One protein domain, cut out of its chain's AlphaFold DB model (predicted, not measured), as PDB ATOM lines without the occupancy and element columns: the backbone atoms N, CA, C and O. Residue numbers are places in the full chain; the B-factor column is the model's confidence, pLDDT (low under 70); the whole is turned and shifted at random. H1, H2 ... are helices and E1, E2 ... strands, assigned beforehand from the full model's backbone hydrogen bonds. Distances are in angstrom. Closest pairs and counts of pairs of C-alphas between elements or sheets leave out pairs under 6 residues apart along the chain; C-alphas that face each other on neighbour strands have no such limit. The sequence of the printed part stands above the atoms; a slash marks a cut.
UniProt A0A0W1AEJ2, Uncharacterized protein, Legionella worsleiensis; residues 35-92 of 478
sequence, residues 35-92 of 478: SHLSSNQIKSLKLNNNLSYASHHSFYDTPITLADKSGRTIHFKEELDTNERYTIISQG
ATOM      1  N   SER A  35     202.936 246.178 162.096       82.44
ATOM      2  CA  SER A  35     202.774 245.978 160.655       82.44
ATOM      3  C   SER A  35     201.365 246.283 160.145       82.44
ATOM      4  O   SER A  35     201.185 246.431 158.940       82.44
ATOM      5  N   HIS A  36     200.378 246.432 161.035       84.94
ATOM      6  CA  HIS A  36     199.033 246.895 160.681       84.94
ATOM      7  C   HIS A  36     198.934 248.426 160.578       84.94
ATOM      8  O   HIS A  36     197.922 248.946 160.108       84.94
ATOM      9  N   LEU A  37     199.952 249.161 161.029       84.06
ATOM     10  CA  LEU A  37     199.968 250.618 160.996       84.06
ATOM     11  C   LEU A  37     200.467 251.119 159.641       84.06
ATOM     12  O   LEU A  37     201.400 250.576 159.053       84.06
ATOM     13  N   SER A  38     199.882 252.212 159.157       79.94
ATOM     14  CA  SER A  38     200.382 252.881 157.956       79.94
ATOM     15  C   SER A  38     201.780 253.466 158.189       79.94
ATOM     16  O   SER A  38     202.141 253.859 159.303       79.94
ATOM     17  N   SER A  39     202.551 253.652 157.114       77.06
ATOM     18  CA  SER A  39     203.885 254.264 157.205       77.06
ATOM     19  C   SER A  39     203.860 255.661 157.846       77.06
ATOM     20  O   SER A  39     204.820 256.057 158.508       77.06
ATOM     21  N   ASN A  40     202.767 256.416 157.681       78.38
ATOM     22  CA  ASN A  40     202.592 257.726 158.318       78.38
ATOM     23  C   ASN A  40     202.380 257.604 159.832       78.38
ATOM     24  O   ASN A  40     202.989 258.358 160.593       78.38
ATOM     25  N   GLN A  41     201.563 256.641 160.269       84.50
ATOM     26  CA  GLN A  41     201.362 256.359 161.690       84.50
ATOM     27  C   GLN A  41     202.681 255.925 162.336       84.50
ATOM     28  O   GLN A  41     203.093 256.528 163.324       84.50
ATOM     29  N   ILE A  42     203.413 254.995 161.720       82.25
ATOM     30  CA  ILE A  42     204.720 254.524 162.206       82.25
ATOM     31  C   ILE A  42     205.715 255.677 162.387       82.25
ATOM     32  O   ILE A  42     206.313 255.817 163.456       82.25
ATOM     33  N   LYS A  43     205.848 256.556 161.382       81.06
ATOM     34  CA  LYS A  43     206.722 257.740 161.466       81.06
ATOM     35  C   LYS A  43     206.337 258.668 162.620       81.06
ATOM     36  O   LYS A  43     207.216 259.217 163.279       81.06
ATOM     37  N   SER A  44     205.038 258.845 162.867       81.44
ATOM     38  CA  SER A  44     204.546 259.708 163.949       81.44
ATOM     39  C   SER A  44     204.757 259.114 165.343       81.44
ATOM     40  O   SER A  44     204.981 259.859 166.295       81.44
ATOM     41  N   LEU A  45     204.731 257.783 165.453       81.81
ATOM     42  CA  LEU A  45     204.787 257.062 166.721       81.81
ATOM     43  C   LEU A  45     206.202 256.952 167.303       81.81
ATOM     44  O   LEU A  45     206.327 256.602 168.471       81.81
ATOM     45  N   LYS A  46     207.251 257.277 166.527       77.75
ATOM     46  CA  LYS A  46     208.664 257.183 166.948       77.75
ATOM     47  C   LYS A  46     208.959 255.854 167.655       77.75
ATOM     48  O   LYS A  46     209.445 255.850 168.783       77.75
ATOM     49  N   LEU A  47     208.611 254.743 167.003       74.06
ATOM     50  CA  LEU A  47     208.828 253.403 167.548       74.06
ATOM     51  C   LEU A  47     210.267 253.254 168.047       74.06
ATOM     52  O   LEU A  47     211.215 253.648 167.361       74.06
ATOM     53  N   ASN A  48     210.419 252.663 169.228       63.31
ATOM     54  CA  ASN A  48     211.728 252.251 169.713       63.31
ATOM     55  C   ASN A  48     212.264 251.133 168.800       63.31
ATOM     56  O   ASN A  48     211.483 250.410 168.178       63.31
ATOM     57  N   ASN A  49     213.585 250.942 168.756       64.12
ATOM     58  CA  ASN A  49     214.258 249.925 167.925       64.12
ATOM     59  C   ASN A  49     213.901 248.453 168.275       64.12
ATOM     60  O   ASN A  49     214.553 247.539 167.781       64.12
ATOM     61  N   ASN A  50     212.874 248.208 169.097       63.50
ATOM     62  CA  ASN A  50     212.396 246.890 169.530       63.50
ATOM     63  C   ASN A  50     211.470 246.251 168.481       63.50
ATOM     64  O   ASN A  50     210.325 245.901 168.762       63.50
ATOM     65  N   LEU A  51     211.931 246.199 167.236       67.94
ATOM     66  CA  LEU A  51     211.225 245.563 166.127       67.94
ATOM     67  C   LEU A  51     211.707 244.132 165.981       67.94
ATOM     68  O   LEU A  51     212.889 243.891 166.195       67.94
ATOM     69  N   SER A  52     210.831 243.213 165.585       68.94
ATOM     70  CA  SER A  52     211.222 241.835 165.281       68.94
ATOM     71  C   SER A  52     212.292 241.798 164.179       68.94
ATOM     72  O   SER A  52     212.280 242.613 163.253       68.94
ATOM     73  N   TYR A  53     213.237 240.869 164.307       60.94
ATOM     74  CA  TYR A  53     214.371 240.700 163.394       60.94
ATOM     75  C   TYR A  53     214.514 239.231 162.992       60.94
ATOM     76  O   TYR A  53     214.310 238.340 163.816       60.94
ATOM     77  N   ALA A  54     214.893 238.997 161.737       68.62
ATOM     78  CA  ALA A  54     215.235 237.692 161.169       68.62
ATOM     79  C   ALA A  54     216.190 237.917 159.999       68.62
ATOM     80  O   ALA A  54     216.005 238.863 159.233       68.62
ATOM     81  N   SER A  55     217.213 237.072 159.871       66.19
ATOM     82  CA  SER A  55     218.200 237.152 158.781       66.19
ATOM     83  C   SER A  55     218.761 238.568 158.560       66.19
ATOM     84  O   SER A  55     218.869 239.023 157.431       66.19
ATOM     85  N   HIS A  56     219.077 239.290 159.646       69.44
ATOM     86  CA  HIS A  56     219.554 240.688 159.642       69.44
ATOM     87  C   HIS A  56     218.572 241.752 159.110       69.44
ATOM     88  O   HIS A  56     218.922 242.931 159.040       69.44
ATOM     89  N   HIS A  57     217.319 241.378 158.858       75.81
ATOM     90  CA  HIS A  57     216.257 242.263 158.401       75.81
ATOM     91  C   HIS A  57     215.236 242.535 159.517       75.81
ATOM     92  O   HIS A  57     214.779 241.605 160.184       75.81
ATOM     93  N   SER A  58     214.856 243.801 159.731       77.81
ATOM     94  CA  SER A  58     213.810 244.169 160.702       77.81
ATOM     95  C   SER A  58     212.431 244.178 160.052       77.81
ATOM     96  O   SER A  58     212.251 244.765 158.988       77.81
ATOM     97  N   PHE A  59     211.434 243.641 160.740       81.00
ATOM     98  CA  PHE A  59     210.031 243.685 160.333       81.00
ATOM     99  C   PHE A  59     209.130 244.069 161.503       81.00
ATOM    100  O   PHE A  59     209.485 244.003 162.678       81.00
ATOM    101  N   TYR A  60     207.929 244.511 161.156       81.94
ATOM    102  CA  TYR A  60     206.986 245.145 162.063       81.94
ATOM    103  C   TYR A  60     205.969 244.160 162.672       81.94
ATOM    104  O   TYR A  60     204.878 244.563 163.054       81.94
ATOM    105  N   ASP A  61     206.293 242.876 162.822       79.75
ATOM    106  CA  ASP A  61     205.362 241.882 163.403       79.75
ATOM    107  C   ASP A  61     205.369 241.842 164.941       79.75
ATOM    108  O   ASP A  61     204.963 240.863 165.564       79.75
ATOM    109  N   THR A  62     205.810 242.926 165.571       83.00
ATOM    110  CA  THR A  62     205.760 243.094 167.022       83.00
ATOM    111  C   THR A  62     204.349 243.534 167.441       83.00
ATOM    112  O   THR A  62     203.836 244.508 166.877       83.00
ATOM    113  N   PRO A  63     203.706 242.876 168.426       86.81
ATOM    114  CA  PRO A  63     202.449 243.355 168.992       86.81
ATOM    115  C   PRO A  63     202.595 244.770 169.557       86.81
ATOM    116  O   PRO A  63     203.622 245.112 170.146       86.81
ATOM    117  N   ILE A  64     201.566 245.599 169.414       90.06
ATOM    118  CA  ILE A  64     201.560 246.973 169.915       90.06
ATOM    119  C   ILE A  64     200.216 247.308 170.552       90.06
ATOM    120  O   ILE A  64     199.161 246.901 170.079       90.06
ATOM    121  N   THR A  65     200.262 248.078 171.635       91.38
ATOM    122  CA  THR A  65     199.078 248.670 172.253       91.38
ATOM    123  C   THR A  65     199.133 250.181 172.088       91.38
ATOM    124  O   THR A  65     200.127 250.829 172.438       91.38
ATOM    125  N   LEU A  66     198.048 250.749 171.570       93.50
ATOM    126  CA  LEU A  66     197.928 252.177 171.288       93.50
ATOM    127  C   LEU A  66     196.878 252.835 172.187       93.50
ATOM    128  O   LEU A  66     195.961 252.170 172.649       93.50
ATOM    129  N   ALA A  67     196.991 254.144 172.402       94.38
ATOM    130  CA  ALA A  67     195.922 254.991 172.929       94.38
ATOM    131  C   ALA A  67     195.462 255.959 171.840       94.38
ATOM    132  O   ALA A  67     196.301 256.578 171.177       94.38
ATOM    133  N   ASP A  68     194.151 256.098 171.659       93.19
ATOM    134  CA  ASP A  68     193.582 257.165 170.834       93.19
ATOM    135  C   ASP A  68     193.564 258.515 171.576       93.19
ATOM    136  O   ASP A  68     193.948 258.631 172.743       93.19
ATOM    137  N   LYS A  69     193.098 259.570 170.898       92.25
ATOM    138  CA  LYS A  69     193.026 260.935 171.454       92.25
ATOM    139  C   LYS A  69     192.164 261.064 172.719       92.25
ATOM    140  O   LYS A  69     192.308 262.047 173.441       92.25
ATOM    141  N   SER A  70     191.246 260.126 172.958       94.00
ATOM    142  CA  SER A  70     190.394 260.089 174.152       94.00
ATOM    143  C   SER A  70     191.036 259.326 175.315       94.00
ATOM    144  O   SER A  70     190.486 259.307 176.414       94.00
ATOM    145  N   GLY A  71     192.202 258.713 175.086       92.88
ATOM    146  CA  GLY A  71     192.866 257.829 176.036       92.88
ATOM    147  C   GLY A  71     192.321 256.400 176.021       92.88
ATOM    148  O   GLY A  71     192.715 255.603 176.871       92.88
ATOM    149  N   ARG A  72     191.430 256.051 175.081       95.31
ATOM    150  CA  ARG A  72     190.955 254.673 174.927       95.31
ATOM    151  C   ARG A  72     192.069 253.815 174.339       95.31
ATOM    152  O   ARG A  72     192.685 254.173 173.334       95.31
ATOM    153  N   THR A  73     192.286 252.668 174.969       94.56
ATOM    154  CA  THR A  73     193.294 251.696 174.557       94.56
ATOM    155  C   THR A  73     192.808 250.825 173.403       94.56
ATOM    156  O   THR A  73     191.671 250.358 173.415       94.56
ATOM    157  N   ILE A  74     193.695 250.583 172.443       94.69
ATOM    158  CA  ILE A  74     193.494 249.763 171.251       94.69
ATOM    159  C   ILE A  74     194.471 248.588 171.319       94.69
ATOM    160  O   ILE A  74     195.689 248.792 171.331       94.69
ATOM    161  N   HIS A  75     193.931 247.370 171.365       91.56
ATOM    162  CA  HIS A  75     194.722 246.133 171.446       91.56
ATOM    163  C   HIS A  75     194.602 245.258 170.198       91.56
ATOM    164  O   HIS A  75     195.438 244.380 169.978       91.56
ATOM    165  N   PHE A  76     193.568 245.482 169.389       90.75
ATOM    166  CA  PHE A  76     193.210 244.608 168.278       90.75
ATOM    167  C   PHE A  76     193.163 245.376 166.955       90.75
ATOM    168  O   PHE A  76     192.850 246.567 166.926       90.75
ATOM    169  N   LYS A  77     193.494 244.694 165.852       88.12
ATOM    170  CA  LYS A  77     193.523 245.260 164.489       88.12
ATOM    171  C   LYS A  77     192.184 245.898 164.121       88.12
ATOM    172  O   LYS A  77     192.152 246.968 163.525       88.12
ATOM    173  N   GLU A  78     191.090 245.250 164.498       87.00
ATOM    174  CA  GLU A  78     189.719 245.627 164.156       87.00
ATOM    175  C   GLU A  78     189.255 246.918 164.860       87.00
ATOM    176  O   GLU A  78     188.249 247.506 164.477       87.00
ATOM    177  N   GLU A  79     189.984 247.374 165.882       90.00
ATOM    178  CA  GLU A  79     189.692 248.602 166.634       90.00
ATOM    179  C   GLU A  79     190.422 249.834 166.069       90.00
ATOM    180  O   GLU A  79     190.195 250.956 166.530       90.00
ATOM    181  N   LEU A  80     191.300 249.631 165.079       90.12
ATOM    182  CA  LEU A  80     192.121 250.672 164.476       90.12
ATOM    183  C   LEU A  80     191.316 251.504 163.462       90.12
ATOM    184  O   LEU A  80     190.801 250.984 162.474       90.12
ATOM    185  N   ASP A  81     191.291 252.821 163.651       87.00
ATOM    186  CA  ASP A  81     190.836 253.797 162.661       87.00
ATOM    187  C   ASP A  81     192.054 254.425 161.973       87.00
ATOM    188  O   ASP A  81     192.867 255.132 162.570       87.00
ATOM    189  N   THR A  82     192.176 254.187 160.670       82.50
ATOM    190  CA  THR A  82     193.288 254.691 159.853       82.50
ATOM    191  C   THR A  82     193.394 256.221 159.797       82.50
ATOM    192  O   THR A  82     194.453 256.735 159.438       82.50
ATOM    193  N   ASN A  83     192.334 256.953 160.153       84.44
ATOM    194  CA  ASN A  83     192.305 258.418 160.138       84.44
ATOM    195  C   ASN A  83     192.630 259.049 161.497       84.44
ATOM    196  O   ASN A  83     192.756 260.275 161.592       84.44
ATOM    197  N   GLU A  84     192.770 258.247 162.553       87.12
ATOM    198  CA  GLU A  84     193.094 258.751 163.880       87.12
ATOM    199  C   GLU A  84     194.601 258.795 164.150       87.12
ATOM    200  O   GLU A  84     195.423 258.087 163.557       87.12
ATOM    201  N   ARG A  85     194.969 259.687 165.074       87.00
ATOM    202  CA  ARG A  85     196.311 259.744 165.647       87.00
ATOM    203  C   ARG A  85     196.325 258.955 166.941       87.00
ATOM    204  O   ARG A  85     195.435 259.119 167.773       87.00
ATOM    205  N   TYR A  86     197.388 258.186 167.113       91.44
ATOM    206  CA  TYR A  86     197.588 257.327 168.263       91.44
ATOM    207  C   TYR A  86     198.878 257.685 168.996       91.44
ATOM    208  O   TYR A  86     199.792 258.275 168.418       91.44
ATOM    209  N   THR A  87     198.965 257.287 170.260       91.31
ATOM    210  CA  THR A  87     200.209 257.256 171.037       91.31
ATOM    211  C   THR A  87     200.512 255.827 171.466       91.31
ATOM    212  O   THR A  87     199.592 255.079 171.791       91.31
ATOM    213  N   ILE A  88     201.788 255.443 171.491       89.88
ATOM    214  CA  ILE A  88     202.195 254.119 171.979       89.88
ATOM    215  C   ILE A  88     201.988 254.063 173.495       89.88
ATOM    216  O   ILE A  88     202.525 254.906 174.212       89.88
ATOM    217  N   ILE A  89     201.246 253.063 173.977       89.19
ATOM    218  CA  ILE A  89     201.198 252.720 175.407       89.19
ATOM    219  C   ILE A  89     202.278 251.686 175.714       89.19
ATOM    220  O   ILE A  89     203.061 251.850 176.646       89.19
ATOM    221  N   SER A  90     202.323 250.618 174.917       85.69
ATOM    222  CA  SER A  90     203.314 249.557 175.046       85.69
ATOM    223  C   SER A  90     203.620 248.922 173.695       85.69
ATOM    224  O   SER A  90     202.791 248.906 172.783       85.69
ATOM    225  N   GLN A  91     204.833 248.397 173.585       82.75
ATOM    226  CA  GLN A  91     205.316 247.607 172.463       82.75
ATOM    227  C   GLN A  91     205.742 246.255 173.033       82.75
ATOM    228  O   GLN A  91     206.390 246.216 174.081       82.75
ATOM    229  N   GLY A  92     205.310 245.170 172.391       75.25
ATOM    230  CA  GLY A  92     205.674 243.813 172.778       75.25
ATOM    231  C   GLY A  92     207.182 243.587 172.709       75.25
ATOM    232  O   GLY A  92     207.918 244.371 172.104       75.25
TER     233      GLY A  92
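What this domain is: This is residues 35 to 92 of the 478 residues of an uncharacterized protein of Legionella worsleiensis (UniProt A0A0W1AEJ2). Little regular structure: two small hairpins set far apart, E3 and E4 near the middle and E1 and E2 toward one end of the long axis, with a short helix, H1, and long loops. The 58 printed residues run H1, E1, E2, E3, E4, class mixed, with 22 in named elements; both two-stranded sheets are antiparallel. The whole is compact, radius of gyration of the C-alphas 11.5 A, and only just elongated, spanning 39 by 19 by 19 A.

Where its parts are: E3, residues 64 to 67, spans 10.3 A and E4, residues 87 to 91, 11.0 A, ending at C-alpha 91 (205.316, 247.607, 172.463). H1, residues 39 to 45, spans 10.0 A from C-alpha 39 (203.885, 254.264, 157.205). E1 is residues 52 to 54, 7.1 A, and E2 57 to 59, 6.7 A.

How they stand to each other: E3 and E4 are antiparallel at 153 degrees, with N 67 and O 87 2.8 A apart, within hydrogen-bond range. Residues 66 to 67 of E3 also pair antiparallel with 73 to 74. The closest C-alphas of H1 and E4, Leu 45 and Thr 87, are 6.3 A apart. E1 and E2 are antiparallel at 145 degrees, with N 59 and O 52 2.8 A apart. E2 and E3 are apart. In H1 every O i to N i+4 pair is within hydrogen-bond range.

The domain as a whole: The C-alphas farthest apart, Ser 55 and Ser 70, are 39.2 A apart. The printed part has no cut; E3 to E4 is a long link of 19 residues. Residues 48 to 56 have pLDDT under 70.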